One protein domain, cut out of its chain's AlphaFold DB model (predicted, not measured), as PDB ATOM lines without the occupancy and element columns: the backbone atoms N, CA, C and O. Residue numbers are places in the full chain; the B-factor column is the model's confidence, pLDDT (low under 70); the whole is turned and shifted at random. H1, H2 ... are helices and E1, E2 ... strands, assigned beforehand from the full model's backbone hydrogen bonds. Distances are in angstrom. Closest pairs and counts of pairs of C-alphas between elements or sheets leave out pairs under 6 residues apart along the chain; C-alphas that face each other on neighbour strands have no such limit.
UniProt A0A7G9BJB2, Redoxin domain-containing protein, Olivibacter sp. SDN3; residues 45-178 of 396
ATOM      1  N   GLY A  45      11.524 -34.045 -10.203       89.12
ATOM      2  CA  GLY A  45      12.622 -34.937 -10.542       89.12
ATOM      3  C   GLY A  45      12.443 -36.333  -9.964       89.12
ATOM      4  O   GLY A  45      11.357 -36.727  -9.526       89.12
ATOM      5  N   ARG A  46      13.545 -37.083  -9.966       90.94
ATOM      6  CA  ARG A  46      13.666 -38.394  -9.330       90.94
ATOM      7  C   ARG A  46      14.882 -38.391  -8.416       90.94
ATOM      8  O   ARG A  46      15.964 -38.015  -8.853       90.94
ATOM      9  N   LEU A  47      14.706 -38.887  -7.197       94.00
ATOM     10  CA  LEU A  47      15.798 -39.137  -6.263       94.00
ATOM     11  C   LEU A  47      15.994 -40.644  -6.107       94.00
ATOM     12  O   LEU A  47      15.059 -41.356  -5.738       94.00
ATOM     13  N   THR A  48      17.218 -41.098  -6.355       95.25
ATOM     14  CA  THR A  48      17.653 -42.470  -6.095       95.25
ATOM     15  C   THR A  48      18.844 -42.421  -5.150       95.25
ATOM     16  O   THR A  48      19.850 -41.793  -5.473       95.25
ATOM     17  N   ILE A  49      18.722 -43.079  -3.997       96.62
ATOM     18  CA  ILE A  49      19.813 -43.256  -3.034       96.62
ATOM     19  C   ILE A  49      20.071 -44.751  -2.880       96.62
ATOM     20  O   ILE A  49      19.149 -45.510  -2.563       96.62
ATOM     21  N   VAL A  50      21.315 -45.165  -3.083       97.00
ATOM     22  CA  VAL A  50      21.768 -46.547  -2.897       97.00
ATOM     23  C   VAL A  50      22.738 -46.640  -1.725       97.00
ATOM     24  O   VAL A  50      23.473 -45.703  -1.443       97.00
ATOM     25  N   SER A  51      22.741 -47.772  -1.032       96.69
ATOM     26  CA  SER A  51      23.805 -48.170  -0.111       96.69
ATOM     27  C   SER A  51      24.220 -49.575  -0.498       96.69
ATOM     28  O   SER A  51      23.411 -50.498  -0.400       96.69
ATOM     29  N   GLU A  52      25.472 -49.738  -0.914       94.38
ATOM     30  CA  GLU A  52      26.051 -51.043  -1.262       94.38
ATOM     31  C   GLU A  52      26.979 -51.584  -0.162       94.38
ATOM     32  O   GLU A  52      27.539 -52.675  -0.279       94.38
ATOM     33  N   THR A  53      27.137 -50.835   0.934       91.75
ATOM     34  CA  THR A  53      28.031 -51.189   2.041       91.75
ATOM     35  C   THR A  53      27.300 -52.009   3.100       91.75
ATOM     36  O   THR A  53      26.279 -51.575   3.639       91.75
ATOM     37  N   ASP A  54      27.866 -53.167   3.450       92.00
ATOM     38  CA  ASP A  54      27.348 -54.010   4.527       92.00
ATOM     39  C   ASP A  54      27.385 -53.260   5.863       92.00
ATOM     40  O   ASP A  54      28.437 -52.799   6.315       92.00
ATOM     41  N   ASN A  55      26.235 -53.169   6.525       90.69
ATOM     42  CA  ASN A  55      26.121 -52.596   7.858       90.69
ATOM     43  C   ASN A  55      25.035 -53.335   8.655       90.69
ATOM     44  O   ASN A  55      23.850 -53.022   8.521       90.69
ATOM     45  N   PRO A  56      25.418 -54.294   9.517       88.38
ATOM     46  CA  PRO A  56      24.463 -55.069  10.303       88.38
ATOM     47  C   PRO A  56      23.786 -54.252  11.414       88.38
ATOM     48  O   PRO A  56      22.838 -54.745  12.025       88.38
ATOM     49  N   GLU A  57      24.265 -53.038  11.705       91.88
ATOM     50  CA  GLU A  57      23.641 -52.138  12.678       91.88
ATOM     51  C   GLU A  57      22.421 -51.427  12.091       91.88
ATOM     52  O   GLU A  57      21.523 -51.069  12.846       91.88
ATOM     53  N   LEU A  58      22.372 -51.222  10.769       94.62
ATOM     54  CA  LEU A  58      21.347 -50.422  10.105       94.62
ATOM     55  C   LEU A  58      20.033 -51.208   9.943       94.62
ATOM     56  O   LEU A  58      19.963 -52.214   9.239       94.62
ATOM     57  N   GLU A  59      18.957 -50.713  10.556       94.88
ATOM     58  CA  GLU A  59      17.663 -51.409  10.625       94.88
ATOM     59  C   GLU A  59      16.578 -50.766   9.761       94.88
ATOM     60  O   GLU A  59      15.682 -51.455   9.257       94.88
ATOM     61  N   ARG A  60      16.605 -49.436   9.630       96.56
ATOM     62  CA  ARG A  60      15.563 -48.675   8.936       96.56
ATOM     63  C   ARG A  60      16.125 -47.401   8.329       96.56
ATOM     64  O   ARG A  60      16.932 -46.716   8.950       96.56
ATOM     65  N   VAL A  61      15.615 -47.067   7.148       98.06
ATOM     66  CA  VAL A  61      15.932 -45.835   6.429       98.06
ATOM     67  C   VAL A  61      14.631 -45.126   6.073       98.06
ATOM     68  O   VAL A  61      13.711 -45.737   5.522       98.06
ATOM     69  N   VAL A  62      14.523 -43.845   6.411       98.31
ATOM     70  CA  VAL A  62      13.344 -43.018   6.123       98.31
ATOM     71  C   VAL A  62      13.800 -41.691   5.536       98.31
ATOM     72  O   VAL A  62      14.635 -41.016   6.125       98.31
ATOM     73  N   LEU A  63      13.239 -41.301   4.397       98.12
ATOM     74  CA  LEU A  63      13.478 -39.990   3.805       98.12
ATOM     75  C   LEU A  63      12.464 -38.987   4.365       98.12
ATOM     76  O   LEU A  63      11.259 -39.236   4.307       98.12
ATOM     77  N   PHE A  64      12.942 -37.854   4.861       98.19
ATOM     78  CA  PHE A  64      12.157 -36.734   5.372       98.19
ATOM     79  C   PHE A  64      12.378 -35.480   4.529       98.19
ATOM     80  O   PHE A  64      13.428 -35.316   3.907       98.19
ATOM     81  N   ARG A  65      11.393 -34.580   4.530       96.94
ATOM     82  CA  ARG A  65      11.560 -33.210   4.020       96.94
ATOM     83  C   ARG A  65      12.520 -32.403   4.905       96.94
ATOM     84  O   ARG A  65      12.867 -32.828   6.004       96.94
ATOM     85  N   ASP A  66      12.883 -31.205   4.455       94.69
ATOM     86  CA  ASP A  66      13.772 -30.269   5.162       94.69
ATOM     87  C   ASP A  66      13.312 -29.829   6.564       94.69
ATOM     88  O   ASP A  66      14.112 -29.296   7.331       94.69
ATOM     89  N   ASN A  67      12.047 -30.070   6.919       93.19
ATOM     90  CA  ASN A  67      11.524 -29.862   8.271       93.19
ATOM     91  C   ASN A  67      11.773 -31.036   9.237       93.19
ATOM     92  O   ASN A  67      11.332 -30.961  10.386       93.19
ATOM     93  N   GLU A  68      12.417 -32.109   8.764       93.06
ATOM     94  CA  GLU A  68      12.804 -33.312   9.519       93.06
ATOM     95  C   GLU A  68      11.627 -34.062  10.179       93.06
ATOM     96  O   GLU A  68      11.815 -34.904  11.059       93.06
ATOM     97  N   LYS A  69      10.389 -33.765   9.764       92.31
ATOM     98  CA  LYS A  69       9.152 -34.298  10.364       92.31
ATOM     99  C   LYS A  69       8.261 -34.984   9.346       92.31
ATOM    100  O   LYS A  69       7.718 -36.052   9.625       92.31
ATOM    101  N   ASP A  70       8.144 -34.406   8.157       95.69
ATOM    102  CA  ASP A  70       7.280 -34.941   7.113       95.69
ATOM    103  C   ASP A  70       8.017 -36.034   6.339       95.69
ATOM    104  O   ASP A  70       8.889 -35.759   5.510       95.69
ATOM    105  N   SER A  71       7.675 -37.292   6.621       96.44
ATOM    106  CA  SER A  71       8.247 -38.441   5.917       96.44
ATOM    107  C   SER A  71       7.738 -38.519   4.478       96.44
ATOM    108  O   SER A  71       6.537 -38.396   4.232       96.44
ATOM    109  N   VAL A  72       8.641 -38.807   3.547       96.75
ATOM    110  CA  VAL A  72       8.363 -39.009   2.120       96.75
ATOM    111  C   VAL A  72       8.209 -40.495   1.810       96.75
ATOM    112  O   VAL A  72       7.194 -40.920   1.269       96.75
ATOM    113  N   THR A  73       9.214 -41.297   2.165       97.00
ATOM    114  CA  THR A  73       9.229 -42.747   1.938       97.00
ATOM    115  C   THR A  73      10.145 -43.439   2.945       97.00
ATOM    116  O   THR A  73      10.903 -42.787   3.665       97.00
ATOM    117  N   SER A  74      10.103 -44.767   2.998       97.12
ATOM    118  CA  SER A  74      11.021 -45.562   3.810       97.12
ATOM    119  C   SER A  74      11.375 -46.874   3.136       97.12
ATOM    120  O   SER A  74      10.537 -47.465   2.457       97.12
ATOM    121  N   VAL A  75      12.572 -47.370   3.422       97.25
ATOM    122  CA  VAL A  75      13.034 -48.694   3.012       97.25
ATOM    123  C   VAL A  75      13.619 -49.420   4.219       97.25
ATOM    124  O   VAL A  75      14.152 -48.805   5.148       97.25
ATOM    125  N   LYS A  76      13.474 -50.744   4.233       96.50
ATOM    126  CA  LYS A  76      14.147 -51.605   5.201       96.50
ATOM    127  C   LYS A  76      15.411 -52.160   4.538       96.50
ATOM    128  O   LYS A  76      15.263 -52.860   3.539       96.50
ATOM    129  N   PRO A  77      16.609 -51.864   5.060       95.75
ATOM    130  CA  PRO A  77      17.840 -52.419   4.517       95.75
ATOM    131  C   PRO A  77      17.939 -53.932   4.705       95.75
ATOM    132  O   PRO A  77      17.442 -54.490   5.689       95.75
ATOM    133  N   GLU A  78      18.619 -54.580   3.769       95.19
ATOM    134  CA  GLU A  78      19.000 -55.988   3.813       95.19
ATOM    135  C   GLU A  78      20.515 -56.053   4.019       95.19
ATOM    136  O   GLU A  78      21.282 -55.635   3.159       95.19
ATOM    137  N   GLU A  79      20.950 -56.489   5.205       90.88
ATOM    138  CA  GLU A  79      22.373 -56.492   5.604       90.88
ATOM    139  C   GLU A  79      23.052 -55.103   5.509       90.88
ATOM    140  O   GLU A  79      24.261 -54.990   5.345       90.88
ATOM    141  N   GLY A  80      22.271 -54.024   5.638       89.25
ATOM    142  CA  GLY A  80      22.730 -52.634   5.501       89.25
ATOM    143  C   GLY A  80      22.681 -52.086   4.072       89.25
ATOM    144  O   GLY A  80      22.786 -50.870   3.877       89.25
ATOM    145  N   LYS A  81      22.425 -52.948   3.083       96.31
ATOM    146  CA  LYS A  81      22.214 -52.546   1.693       96.31
ATOM    147  C   LYS A  81      20.774 -52.140   1.445       96.31
ATOM    148  O   LYS A  81      19.842 -52.745   1.979       96.31
ATOM    149  N   PHE A  82      20.571 -51.118   0.627       97.19
ATOM    150  CA  PHE A  82      19.235 -50.713   0.204       97.19
ATOM    151  C   PHE A  82      19.282 -49.883  -1.074       97.19
ATOM    152  O   PHE A  82      20.290 -49.265  -1.405       97.19
ATOM    153  N   LYS A  83      18.123 -49.796  -1.727       96.94
ATOM    154  CA  LYS A  83      17.842 -48.819  -2.771       96.94
ATOM    155  C   LYS A  83      16.548 -48.088  -2.430       96.94
ATOM    156  O   LYS A  83      15.506 -48.719  -2.254       96.94
ATOM    157  N   LEU A  84      16.626 -46.769  -2.302       96.31
ATOM    158  CA  LEU A  84      15.497 -45.883  -2.040       96.31
ATOM    159  C   LEU A  84      15.245 -45.045  -3.291       96.31
ATOM    160  O   LEU A  84      16.122 -44.301  -3.721       96.31
ATOM    161  N   GLU A  85      14.048 -45.159  -3.862       94.75
ATOM    162  CA  GLU A  85      13.643 -44.422  -5.063       94.75
ATOM    163  C   GLU A  85      12.369 -43.625  -4.799       94.75
ATOM    164  O   GLU A  85      11.399 -44.141  -4.237       94.75
ATOM    165  N   VAL A  86      12.379 -42.360  -5.217       94.00
ATOM    166  CA  VAL A  86      11.221 -41.466  -5.168       94.00
ATOM    167  C   VAL A  86      11.077 -40.770  -6.514       94.00
ATOM    168  O   VAL A  86      11.930 -39.973  -6.909       94.00
ATOM    169  N   ASP A  87       9.979 -41.067  -7.205       90.94
ATOM    170  CA  ASP A  87       9.517 -40.314  -8.370       90.94
ATOM    171  C   ASP A  87       8.734 -39.061  -7.930       90.94
ATOM    172  O   ASP A  87       8.157 -39.029  -6.843       90.94
ATOM    173  N   ASP A  88       8.681 -38.040  -8.790       90.44
ATOM    174  CA  ASP A  88       7.951 -36.778  -8.561       90.44
ATOM    175  C   ASP A  88       8.404 -35.991  -7.310       90.44
ATOM    176  O   ASP A  88       7.655 -35.195  -6.724       90.44
ATOM    177  N   ILE A  89       9.661 -36.181  -6.903       92.75
ATOM    178  CA  ILE A  89      10.281 -35.396  -5.834       92.75
ATOM    179  C   ILE A  89      10.581 -33.981  -6.332       92.75
ATOM    180  O   ILE A  89      10.875 -33.781  -7.510       92.75
ATOM    181  N   THR A  90      10.527 -32.985  -5.450       94.25
ATOM    182  CA  THR A  90      10.982 -31.642  -5.813       94.25
ATOM    183  C   THR A  90      12.508 -31.632  -5.876       94.25
ATOM    184  O   THR A  90      13.164 -31.982  -4.894       94.25
ATOM    185  N   ALA A  91      13.069 -31.273  -7.029       92.44
ATOM    186  CA  ALA A  91      14.505 -31.128  -7.242       92.44
ATOM    187  C   ALA A  91      15.038 -29.832  -6.607       92.44
ATOM    188  O   ALA A  91      14.287 -28.870  -6.434       92.44
ATOM    189  N   ASN A  92      16.347 -29.785  -6.335       93.19
ATOM    190  CA  ASN A  92      17.032 -28.615  -5.777       93.19
ATOM    191  C   ASN A  92      16.508 -28.226  -4.378       93.19
ATOM    192  O   ASN A  92      16.489 -27.050  -4.013       93.19
ATOM    193  N   GLU A  93      16.068 -29.219  -3.603       95.50
ATOM    194  CA  GLU A  93      15.641 -29.076  -2.211       95.50
ATOM    195  C   GLU A  93      16.435 -30.029  -1.317       95.50
ATOM    196  O   GLU A  93      16.873 -31.097  -1.753       95.50
ATOM    197  N   VAL A  94      16.609 -29.647  -0.052       97.25
ATOM    198  CA  VAL A  94      17.264 -30.502   0.938       97.25
ATOM    199  C   VAL A  94      16.240 -31.473   1.523       97.25
ATOM    200  O   VAL A  94      15.121 -31.107   1.884       97.25
ATOM    201  N   TYR A  95      16.640 -32.731   1.628       97.62
ATOM    202  CA  TYR A  95      15.932 -33.804   2.311       97.62
ATOM    203  C   TYR A  95      16.846 -34.392   3.383       97.62
ATOM    204  O   TYR A  95      18.059 -34.193   3.358       97.62
ATOM    205  N   PHE A  96      16.269 -35.143   4.314       98.25
ATOM    206  CA  PHE A  96      17.022 -35.826   5.362       98.25
ATOM    207  C   PHE A  96      16.782 -37.323   5.308       98.25
ATOM    208  O   PHE A  96      15.651 -37.794   5.435       98.25
ATOM    209  N   LEU A  97      17.858 -38.080   5.144       97.81
ATOM    210  CA  LEU A  97      17.841 -39.522   5.261       97.81
ATOM    211  C   LEU A  97      18.042 -39.888   6.731       97.81
ATOM    212  O   LEU A  97      19.158 -39.862   7.247       97.81
ATOM    213  N   LYS A  98      16.946 -40.221   7.413       97.75
ATOM    214  CA  LYS A  98      16.994 -40.746   8.772       97.75
ATOM    215  C   LYS A  98      17.383 -42.217   8.742       97.75
ATOM    216  O   LYS A  98      16.618 -43.058   8.259       97.75
ATOM    217  N   LEU A  99      18.546 -42.504   9.299       97.00
ATOM    218  CA  LEU A  99      19.076 -43.838   9.518       97.00
ATOM    219  C   LEU A  99      18.818 -44.222  10.971       97.00
ATOM    220  O   LEU A  99      19.129 -43.449  11.871       97.00
ATOM    221  N   THR A 100      18.258 -45.403  11.199       96.19
ATOM    222  CA  THR A 100      18.071 -45.954  12.546       96.19
ATOM    223  C   THR A 100      18.764 -47.298  12.629       96.19
ATOM    224  O   THR A 100      18.598 -48.143  11.738       96.19
ATOM    225  N   GLY A 101      19.478 -47.525  13.727       94.56
ATOM    226  CA  GLY A 101      20.183 -48.775  13.945       94.56
ATOM    227  C   GLY A 101      20.401 -49.149  15.403       94.56
ATOM    228  O   GLY A 101      19.964 -48.461  16.329       94.56
ATOM    229  N   THR A 102      21.070 -50.285  15.593       92.88
ATOM    230  CA  THR A 102      21.500 -50.787  16.904       92.88
ATOM    231  C   THR A 102      23.001 -51.001  16.910       92.88
ATOM    232  O   THR A 102      23.523 -51.793  16.128       92.88
ATOM    233  N   SER A 103      23.690 -50.353  17.846       89.69
ATOM    234  CA  SER A 103      25.142 -50.445  17.941       89.69
ATOM    235  C   SER A 103      25.613 -51.857  18.290       89.69
ATOM    236  O   SER A 103      25.045 -52.538  19.151       89.69
ATOM    237  N   THR A 104      26.707 -52.275  17.657       88.38
ATOM    238  CA  THR A 104      27.493 -53.478  17.984       88.38
ATOM    239  C   THR A 104      28.861 -53.108  18.566       88.38
ATOM    240  O   THR A 104      29.780 -53.934  18.643       88.38
ATOM    241  N   LYS A 105      29.069 -51.833  18.904       83.12
ATOM    242  CA  LYS A 105      30.318 -51.325  19.471       83.12
ATOM    243  C   LYS A 105      30.459 -51.762  20.918       83.12
ATOM    244  O   LYS A 105      29.510 -51.763  21.696       83.12
ATOM    245  N   GLN A 106      31.670 -52.165  21.294       81.50
ATOM    246  CA  GLN A 106      31.954 -52.510  22.680       81.50
ATOM    247  C   GLN A 106      31.722 -51.271  23.560       81.50
ATOM    248  O   GLN A 106      32.270 -50.212  23.280       81.50
ATOM    249  N   GLY A 107      30.906 -51.409  24.607       80.44
ATOM    250  CA  GLY A 107      30.512 -50.305  25.493       80.44
ATOM    251  C   GLY A 107      29.110 -49.756  25.215       80.44
ATOM    252  O   GLY A 107      28.384 -49.497  26.167       80.44
ATOM    253  N   THR A 108      28.688 -49.690  23.949       81.81
ATOM    254  CA  THR A 108      27.359 -49.192  23.534       81.81
ATOM    255  C   THR A 108      26.499 -50.260  22.845       81.81
ATOM    256  O   THR A 108      25.424 -49.972  22.328       81.81
ATOM    257  N   SER A 109      26.943 -51.520  22.861       86.69
ATOM    258  CA  SER A 109      26.253 -52.644  22.226       86.69
ATOM    259  C   SER A 109      24.801 -52.765  22.696       86.69
ATOM    260  O   SER A 109      24.532 -52.862  23.893       86.69
ATOM    261  N   GLY A 110      23.869 -52.836  21.746       87.44
ATOM    262  CA  GLY A 110      22.430 -52.921  22.007       87.44
ATOM    263  C   GLY A 110      21.729 -51.569  22.176       87.44
ATOM    264  O   GLY A 110      20.498 -51.542  22.224       87.44
ATOM    265  N   LEU A 111      22.466 -50.454  22.234       88.50
ATOM    266  CA  LEU A 111      21.871 -49.119  22.234       88.50
ATOM    267  C   LEU A 111      21.378 -48.751  20.833       88.50
ATOM    268  O   LEU A 111      22.033 -49.037  19.828       88.50
ATOM    269  N   LYS A 112      20.208 -48.108  20.788       91.00
ATOM    270  CA  LYS A 112      19.647 -47.539  19.563       91.00
ATOM    271  C   LYS A 112      20.341 -46.228  19.233       91.00
ATOM    272  O   LYS A 112      20.618 -45.441  20.136       91.00
ATOM    273  N   TRP A 113      20.549 -45.993  17.948       90.44
ATOM    274  CA  TRP A 113      21.028 -44.725  17.421       90.44
ATOM    275  C   TRP A 113      20.168 -44.293  16.238       90.44
ATOM    276  O   TRP A 113      19.596 -45.127  15.530       90.44
ATOM    277  N   ASP A 114      20.084 -42.980  16.060       92.94
ATOM    278  CA  ASP A 114      19.468 -42.321  14.919       92.94
ATOM    279  C   ASP A 114      20.486 -41.320  14.347       92.94
ATOM    280  O   ASP A 114      21.119 -40.599  15.116       92.94
ATOM    281  N   GLU A 115      20.609 -41.248  13.024       94.12
ATOM    282  CA  GLU A 115      21.426 -40.250  12.320       94.12
ATOM    283  C   GLU A 115      20.607 -39.614  11.190       94.12
ATOM    284  O   GLU A 115      19.807 -40.291  10.539       94.12
ATOM    285  N   LEU A 116      20.766 -38.305  10.981       95.94
ATOM    286  CA  LEU A 116      20.043 -37.531   9.971       95.94
ATOM    287  C   LEU A 116      21.024 -36.998   8.929       95.94
ATOM    288  O   LEU A 116      21.598 -35.926   9.100       95.94
ATOM    289  N   VAL A 117      21.163 -37.725   7.823       97.94
ATOM    290  CA  VAL A 117      22.093 -37.361   6.750       97.94
ATOM    291  C   VAL A 117      21.393 -36.420   5.762       97.94
ATOM    292  O   VAL A 117      20.376 -36.818   5.181       97.94
ATOM    293  N   PRO A 118      21.882 -35.187   5.541       98.00
ATOM    294  CA  PRO A 118      21.298 -34.282   4.559       98.00
ATOM    295  C   PRO A 118      21.598 -34.739   3.128       98.00
ATOM    296  O   PRO A 118      22.711 -35.153   2.800       98.00
ATOM    297  N   VAL A 119      20.602 -34.618   2.256       97.31
ATOM    298  CA  VAL A 119      20.669 -34.993   0.841       97.31
ATOM    299  C   VAL A 119      20.084 -33.859   0.009       97.31
ATOM    300  O   VAL A 119      18.921 -33.504   0.208       97.31
ATOM    301  N   LEU A 120      20.828 -33.317  -0.953       95.38
ATOM    302  CA  LEU A 120      20.247 -32.426  -1.957       95.38
ATOM    303  C   LEU A 120      19.617 -33.263  -3.077       95.38
ATOM    304  O   LEU A 120      20.287 -34.066  -3.732       95.38
ATOM    305  N   SER A 121      18.324 -33.065  -3.332       92.44
ATOM    306  CA  SER A 121      17.654 -33.732  -4.447       92.44
ATOM    307  C   SER A 121      18.176 -33.213  -5.790       92.44
ATOM    308  O   SER A 121      18.240 -32.010  -6.043       92.44
ATOM    309  N   THR A 122      18.508 -34.136  -6.696       80.00
ATOM    310  CA  THR A 122      18.906 -33.813  -8.076       80.00
ATOM    311  C   THR A 122      17.886 -34.375  -9.064       80.00
ATOM    312  O   THR A 122      17.063 -35.215  -8.711       80.00
ATOM    313  N   THR A 123      17.893 -33.905 -10.312       72.00
ATOM    314  CA  THR A 123      16.866 -34.284 -11.298       72.00
ATOM    315  C   THR A 123      17.048 -35.683 -11.892       72.00
ATOM    316  O   THR A 123      16.095 -36.210 -12.464       72.00
ATOM    317  N   SER A 124      18.239 -36.294 -11.811       66.25
ATOM    318  CA  SER A 124      18.503 -37.551 -12.540       66.25
ATOM    319  C   SER A 124      19.734 -38.369 -12.119       66.25
ATOM    320  O   SER A 124      20.060 -39.335 -12.812       66.25
ATOM    321  N   LYS A 125      20.437 -38.025 -11.030       80.19
ATOM    322  CA  LYS A 125      21.628 -38.780 -10.602       80.19
ATOM    323  C   LYS A 125      21.318 -39.701  -9.428       80.19
ATOM    324  O   LYS A 125      20.662 -39.297  -8.473       80.19
ATOM    325  N   GLU A 126      21.829 -40.923  -9.524       92.44
ATOM    326  CA  GLU A 126      21.941 -41.832  -8.388       92.44
ATOM    327  C   GLU A 126      22.986 -41.278  -7.413       92.44
ATOM    328  O   GLU A 126      24.046 -40.809  -7.837       92.44
ATOM    329  N   LEU A 127      22.638 -41.276  -6.130       95.75
ATOM    330  CA  LEU A 127      23.490 -40.868  -5.020       95.75
ATOM    331  C   LEU A 127      23.811 -42.095  -4.168       95.75
ATOM    332  O   LEU A 127      22.956 -42.968  -4.000       95.75
ATOM    333  N   GLU A 128      25.008 -42.151  -3.597       96.81
ATOM    334  CA  GLU A 128      25.440 -43.287  -2.780       96.81
ATOM    335  C   GLU A 128      25.593 -42.876  -1.316       96.81
ATOM    336  O   GLU A 128      26.301 -41.928  -0.990       96.81
ATOM    337  N   LEU A 129      24.942 -43.598  -0.406       97.38
ATOM    338  CA  LEU A 129      25.212 -43.498   1.020       97.38
ATOM    339  C   LEU A 129      26.530 -44.216   1.317       97.38
ATOM    340  O   LEU A 129      26.599 -45.446   1.310       97.38
ATOM    341  N   VAL A 130      27.557 -43.439   1.637       95.69
ATOM    342  CA  VAL A 130      28.875 -43.958   1.997       95.69
ATOM    343  C   VAL A 130      29.070 -43.937   3.508       95.69
ATOM    344  O   VAL A 130      28.530 -43.092   4.225       95.69
ATOM    345  N   GLN A 131      29.862 -44.889   3.995       93.25
ATOM    346  CA  GLN A 131      30.142 -45.076   5.415       93.25
ATOM    347  C   GLN A 131      31.638 -44.913   5.658       93.25
ATOM    348  O   GLN A 131      32.458 -45.541   4.986       93.25
ATOM    349  N   GLN A 132      32.006 -44.094   6.638       91.25
ATOM    350  CA  GLN A 132      33.397 -43.909   7.045       91.25
ATOM    351  C   GLN A 132      33.564 -44.312   8.503       91.25
ATOM    352  O   GLN A 132      32.708 -44.017   9.332       91.25
ATOM    353  N   ALA A 133      34.677 -44.970   8.830       88.38
ATOM    354  CA  ALA A 133      34.967 -45.353  10.207       88.38
ATOM    355  C   ALA A 133      34.999 -44.116  11.123       88.38
ATOM    356  O   ALA A 133      35.725 -43.155  10.867       88.38
ATOM    357  N   PHE A 134      34.233 -44.175  12.205       87.50
ATOM    358  CA  PHE A 134      34.069 -43.121  13.196       87.50
ATOM    359  C   PHE A 134      34.064 -43.746  14.595       87.50
ATOM    360  O   PHE A 134      33.034 -44.086  15.170       87.50
ATOM    361  N   ASN A 135      35.266 -43.968  15.126       78.00
ATOM    362  CA  ASN A 135      35.480 -44.612  16.423       78.00
ATOM    363  C   ASN A 135      35.704 -43.584  17.542       78.00
ATOM    364  O   ASN A 135      36.577 -43.779  18.386       78.00
ATOM    365  N   ASP A 136      34.936 -42.494  17.546       83.31
ATOM    366  CA  ASP A 136      34.977 -41.529  18.645       83.31
ATOM    367  C   ASP A 136      34.480 -42.177  19.949       83.31
ATOM    368  O   ASP A 136      33.590 -43.028  19.915       83.31
ATOM    369  N   VAL A 137      35.062 -41.831  21.098       76.06
ATOM    370  CA  VAL A 137      34.689 -42.436  22.390       76.06
ATOM    371  C   VAL A 137      33.248 -42.101  22.775       76.06
ATOM    372  O   VAL A 137      32.590 -42.953  23.372       76.06
ATOM    373  N   GLY A 138      32.754 -40.917  22.412       77.81
ATOM    374  CA  GLY A 138      31.389 -40.483  22.699       77.81
ATOM    375  C   GLY A 138      30.342 -40.984  21.708       77.81
ATOM    376  O   GLY A 138      29.175 -41.044  22.056       77.81
ATOM    377  N   SER A 139      30.735 -41.413  20.504       82.12
ATOM    378  CA  SER A 139      29.782 -41.882  19.488       82.12
ATOM    379  C   SER A 139      29.190 -43.260  19.812       82.12
ATOM    380  O   SER A 139      29.923 -44.227  20.069       82.12
ATOM    381  N   ILE A 140      27.868 -43.405  19.682       81.50
ATOM    382  CA  ILE A 140      27.174 -44.703  19.776       81.50
ATOM    383  C   ILE A 140      27.490 -45.606  18.566       81.50
ATOM    384  O   ILE A 140      27.725 -46.810  18.747       81.50
ATOM    385  N   SER A 141      27.519 -45.036  17.356       80.56
ATOM    386  CA  SER A 141      27.830 -45.727  16.092       80.56
ATOM    387  C   SER A 141      29.346 -45.859  15.871       80.56
ATOM    388  O   SER A 141      30.144 -45.088  16.413       80.56
ATOM    389  N   LYS A 142      29.759 -46.854  15.071       84.00
ATOM    390  CA  LYS A 142      31.154 -47.030  14.599       84.00
ATOM    391  C   LYS A 142      31.452 -46.293  13.300       84.00
ATOM    392  O   LYS A 142      32.594 -46.320  12.839       84.00
ATOM    393  N   VAL A 143      30.430 -45.742  12.660       88.50
ATOM    394  CA  VAL A 143      30.537 -45.108  11.352       88.50
ATOM    395  C   VAL A 143      29.831 -43.767  11.364       88.50
ATOM    396  O   VAL A 143      28.857 -43.589  12.092       88.50
ATOM    397  N   LYS A 144      30.337 -42.857  10.539       92.06
ATOM    398  CA  LYS A 144      29.636 -41.650  10.113       92.06
ATOM    399  C   LYS A 144      29.170 -41.842   8.679       92.06
ATOM    400  O   LYS A 144      29.858 -42.514   7.895       92.06
ATOM    401  N   PHE A 145      28.038 -41.246   8.345       96.00
ATOM    402  CA  PHE A 145      27.465 -41.357   7.016       96.00
ATOM    403  C   PHE A 145      27.613 -40.049   6.235       96.00
ATOM    404  O   PHE A 145      27.578 -38.945   6.784       96.00
ATOM    405  N   SER A 146      27.772 -40.176   4.924       97.12
ATOM    406  CA  SER A 146      27.715 -39.057   3.984       97.12
ATOM    407  C   SER A 146      27.150 -39.531   2.651       97.12
ATOM    408  O   SER A 146      27.002 -40.733   2.427       97.12
ATOM    409  N   ILE A 147      26.841 -38.596   1.760       97.50
ATOM    410  CA  ILE A 147      26.316 -38.908   0.431       97.50
ATOM    411  C   ILE A 147      27.385 -38.626  -0.617       97.50
ATOM    412  O   ILE A 147      27.812 -37.484  -0.760       97.50
ATOM    413  N   ASP A 148      27.808 -39.647  -1.355       95.81
ATOM    414  CA  ASP A 148      28.615 -39.472  -2.559       95.81
ATOM    415  C   ASP A 148      27.724 -39.157  -3.773       95.81
ATOM    416  O   ASP A 148      26.580 -39.612  -3.891       95.81
ATOM    417  N   GLY A 149      28.254 -38.336  -4.677       92.56
ATOM    418  CA  GLY A 149      27.499 -37.674  -5.737       92.56
ATOM    419  C   GLY A 149      26.982 -36.286  -5.338       92.56
ATOM    420  O   GLY A 149      27.319 -35.738  -4.298       92.56
ATOM    421  N   GLY A 150      26.201 -35.653  -6.218       90.81
ATOM    422  CA  GLY A 150      25.607 -34.329  -5.962       90.81
ATOM    423  C   GLY A 150      26.536 -33.112  -6.138       90.81
ATOM    424  O   GLY A 150      26.031 -32.004  -6.298       90.81
ATOM    425  N   GLY A 151      27.859 -33.304  -6.229       93.75
ATOM    426  CA  GLY A 151      28.832 -32.229  -6.486       93.75
ATOM    427  C   GLY A 151      29.001 -31.266  -5.304       93.75
ATOM    428  O   GLY A 151      28.672 -31.619  -4.176       93.75
ATOM    429  N   ASP A 152      29.479 -30.049  -5.575       95.44
ATOM    430  CA  ASP A 152      29.841 -29.040  -4.561       95.44
ATOM    431  C   ASP A 152      28.705 -28.718  -3.570       95.44
ATOM    432  O   ASP A 152      28.947 -28.407  -2.404       95.44
ATOM    433  N   GLU A 153      27.454 -28.812  -4.029       95.94
ATOM    434  CA  GLU A 153      26.255 -28.670  -3.200       95.94
ATOM    435  C   GLU A 153      26.201 -29.724  -2.085       95.94
ATOM    436  O   GLU A 153      26.081 -29.403  -0.902       95.94
ATOM    437  N   GLN A 154      26.323 -30.997  -2.464       97.00
ATOM    438  CA  GLN A 154      26.265 -32.113  -1.527       97.00
ATOM    439  C   GLN A 154      27.535 -32.193  -0.675       97.00
ATOM    440  O   GLN A 154      27.451 -32.557   0.495       97.00
ATOM    441  N   GLU A 155      28.692 -31.813  -1.224       97.31
ATOM    442  CA  GLU A 155      29.944 -31.711  -0.470       97.31
ATOM    443  C   GLU A 155      29.807 -30.725   0.698       97.31
ATOM    444  O   GLU A 155      30.123 -31.078   1.833       97.31
ATOM    445  N   LEU A 156      29.225 -29.540   0.464       98.19
ATOM    446  CA  LEU A 156      28.958 -28.577   1.536       98.19
ATOM    447  C   LEU A 156      28.053 -29.166   2.633       98.19
ATOM    448  O   LEU A 156      28.333 -28.986   3.819       98.19
ATOM    449  N   LEU A 157      26.980 -29.868   2.253       98.25
ATOM    450  CA  LEU A 157      26.077 -30.515   3.212       98.25
ATOM    451  C   LEU A 157      26.768 -31.643   3.989       98.25
ATOM    452  O   LEU A 157      26.520 -31.786   5.186       98.25
ATOM    453  N   ASN A 158      27.635 -32.417   3.334       98.19
ATOM    454  CA  ASN A 158      28.403 -33.486   3.965       98.19
ATOM    455  C   ASN A 158      29.394 -32.935   4.997       98.19
ATOM    456  O   ASN A 158      29.458 -33.464   6.106       98.19
ATOM    457  N   ASP A 159      30.132 -31.874   4.663       98.00
ATOM    458  CA  ASP A 159      31.100 -31.256   5.577       98.00
ATOM    459  C   ASP A 159      30.400 -30.626   6.792       98.00
ATOM    460  O   ASP A 159      30.838 -30.787   7.942       98.00
ATOM    461  N   TRP A 160      29.272 -29.950   6.548       97.94
ATOM    462  CA  TRP A 160      28.416 -29.405   7.600       97.94
ATOM    463  C   TRP A 160      27.886 -30.509   8.517       97.94
ATOM    464  O   TRP A 160      28.045 -30.429   9.736       97.94
ATOM    465  N   HIS A 161      27.326 -31.574   7.941       97.50
ATOM    466  CA  HIS A 161      26.832 -32.731   8.682       97.50
ATOM    467  C   HIS A 161      27.931 -33.408   9.507       97.50
ATOM    468  O   HIS A 161      27.720 -33.685  10.684       97.50
ATOM    469  N   ALA A 162      29.120 -33.614   8.935       95.81
ATOM    470  CA  ALA A 162      30.246 -34.213   9.646       95.81
ATOM    471  C   ALA A 162      30.619 -33.408  10.902       95.81
ATOM    472  O   ALA A 162      30.833 -33.993  11.962       95.81
ATOM    473  N   SER A 163      30.608 -32.075  10.809       95.56
ATOM    474  CA  SER A 163      30.871 -31.196  11.957       95.56
ATOM    475  C   SER A 163      29.781 -31.297  13.034       95.56
ATOM    476  O   SER A 163      30.074 -31.214  14.227       95.56
ATOM    477  N   LEU A 164      28.517 -31.496  12.639       94.31
ATOM    478  CA  LEU A 164      27.417 -31.726  13.582       94.31
ATOM    479  C   LEU A 164      27.515 -33.094  14.270       94.31
ATOM    480  O   LEU A 164      27.257 -33.177  15.469       94.31
ATOM    481  N   VAL A 165      27.918 -34.139  13.543       92.50
ATOM    482  CA  VAL A 165      28.157 -35.481  14.104       92.50
ATOM    483  C   VAL A 165      29.295 -35.451  15.124       92.50
ATOM    484  O   VAL A 165      29.182 -36.056  16.190       92.50
ATOM    485  N   GLU A 166      30.372 -34.714  14.846       91.50
ATOM    486  CA  GLU A 166      31.471 -34.522  15.799       91.50
ATOM    487  C   GLU A 166      31.007 -33.788  17.065       91.50
ATOM    488  O   GLU A 166      31.278 -34.257  18.169       91.50
ATOM    489  N   LEU A 167      30.231 -32.705  16.927       90.44
ATOM    490  CA  LEU A 167      29.635 -32.016  18.078       90.44
ATOM    491  C   LEU A 167      28.739 -32.953  18.900       90.44
ATOM    492  O   LEU A 167      28.816 -32.954  20.127       90.44
ATOM    493  N   GLN A 168      27.901 -33.756  18.241       87.88
ATOM    494  CA  GLN A 168      27.039 -34.718  18.926       87.88
ATOM    495  C   GLN A 168      27.867 -35.753  19.697       87.88
ATOM    496  O   GLN A 168      27.571 -36.011  20.861       87.88
ATOM    497  N   ALA A 169      28.919 -36.305  19.090       85.88
ATOM    498  CA  ALA A 169      29.805 -37.253  19.759       85.88
ATOM    499  C   ALA A 169      30.524 -36.615  20.960       85.88
ATOM    500  O   ALA A 169      30.637 -37.246  22.011       85.88
ATOM    501  N   GLU A 170      30.956 -35.354  20.857       84.81
ATOM    502  CA  GLU A 170      31.519 -34.616  21.993       84.81
ATOM    503  C   GLU A 170      30.498 -34.431  23.126       84.81
ATOM    504  O   GLU A 170      30.836 -34.629  24.295       84.81
ATOM    505  N   GLU A 171      29.256 -34.057  22.806       81.00
ATOM    506  CA  GLU A 171      28.182 -33.878  23.791       81.00
ATOM    507  C   GLU A 171      27.789 -35.203  24.458       81.00
ATOM    508  O   GLU A 171      27.632 -35.250  25.682       81.00
ATOM    509  N   GLU A 172      27.674 -36.284  23.685       76.25
ATOM    510  CA  GLU A 172      27.446 -37.639  24.192       76.25
ATOM    511  C   GLU A 172      28.611 -38.067  25.092       76.25
ATOM    512  O   GLU A 172      28.390 -38.393  26.255       76.25
ATOM    513  N   GLY A 173      29.860 -37.928  24.639       71.94
ATOM    514  CA  GLY A 173      31.051 -38.264  25.424       71.94
ATOM    515  C   GLY A 173      31.205 -37.449  26.715       71.94
ATOM    516  O   GLY A 173      31.704 -37.970  27.713       71.94
ATOM    517  N   GLN A 174      30.754 -36.190  26.736       61.44
ATOM    518  CA  GLN A 174      30.725 -35.357  27.949       61.44
ATOM    519  C   GLN A 174      29.573 -35.725  28.891       61.44
ATOM    520  O   GLN A 174      29.735 -35.654  30.108       61.44
ATOM    521  N   MET A 175      28.420 -36.130  28.353       52.53
ATOM    522  CA  MET A 175      27.280 -36.600  29.144       52.53
ATOM    523  C   MET A 175      27.411 -38.059  29.602       52.53
ATOM    524  O   MET A 175      26.563 -38.526  30.364       52.53
ATOM    525  N   GLU A 176      28.434 -38.785  29.150       50.59
ATOM    526  CA  GLU A 176      28.567 -40.227  29.346       50.59
ATOM    527  C   GLU A 176      29.804 -40.609  30.163       50.59
ATOM    528  O   GLU A 176      30.703 -41.325  29.726       50.59
ATOM    529  N   HIS A 177      29.781 -40.270  31.452       49.22
ATOM    530  CA  HIS A 177      30.340 -41.192  32.439       49.22
ATOM    531  C   HIS A 177      29.353 -42.356  32.621       49.22
ATOM    532  O   HIS A 177      28.502 -42.338  33.510       49.22
ATOM    533  N   TYR A 178      29.438 -43.388  31.777       52.22
ATOM    534  CA  TYR A 178      28.731 -44.641  32.042       52.22
ATOM    535  C   TYR A 178      29.295 -45.284  33.313       52.22
ATOM    536  O   TYR A 178      30.389 -45.853  33.312       52.22
TER     537      TYR A 178
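What this domain is: This is residues 45 to 178 of the 396 residues of the protein "Redoxin domain-containing protein" of Olivibacter sp. SDN3 (UniProt A0A7G9BJB2). The domain is a sandwich of two four-stranded sheets face to face, with one long helix, H1, running along one side of it over the edge strands E6 and E8. On the other side the edge strands E3 and E4 come close together, and the sheet that holds E4 is curled like part of a barrel. The printed part has 134 residues, with eight named strands followed by one named helix; the class is mixed, helices and strands. One sheet has the order E4, E1, E7, E8 and is mixed; the other has the order E3, E2, E5, E6 and is antiparallel. The whole is compact, with a radius of gyration of the C-alphas of 14.7 A, and elongated, spanning 47 by 29 by 25 A.

Where its parts are: E1, residues 45 to 51, begins at C-alpha 45 (12.622, -34.937, -10.542). E2 is residues 58 to 65, and E3 residues 71 to 75. E4, residues 82 to 90, bends by 72 degrees at residue 87. E5, residues 94 to 102, is 26.2 A long, and E6, residues 112 to 120, 26.3 A. E7 is residues 126 to 133 and E8 residues 143 to 148. H1, residues 152 to 175, is 34.6 A long and ends at C-alpha 175 (27.280, -36.600, 29.144).

How they stand to each other: The facing parts of the two strongly twisted sheets are 9.6 A centre to centre, their best planes 19 degrees apart. E4 and E1 are antiparallel, with N 49 and O 84 at 2.9 A. E1 and E7 are parallel at 32 degrees, with N 127 and O 48 at 2.9 A. The hairpin E7 and E8 has N 130 and O 146 at 2.9 A. In the other sheet, the hairpin E2 and E3 has N 63 and O 73 at 2.9 A, E2 and E5 have N 62 and O 98 at 2.9 A, and the hairpin E5 and E6 has N 97 and O 117 at 2.8 A. Between the sheets, the closest C-alphas of E3 and E4 are Val 75 and Leu 84, 6.3 A apart; those of E6 and E8 are Val 117 and Ser 146, 6.5 A apart. H1 is over E6, along it at 12 degrees on the local plane; their closest C-alphas are Leu 120 and Gln 154, 6.0 A apart. It is also over E8; their closest C-alphas are Ser 146 and Asn 158, 5.6 A apart. In H1 every O i to N i+4 pair is within hydrogen-bond range.

The domain as a whole: The two C-alphas farthest apart are those of Asp 88 and His 177, 46.9 A. The printed part has no cut and no long link. The mean pLDDT of the printed part is 90.5; residue 124 and residues 174 to 178 are under 70.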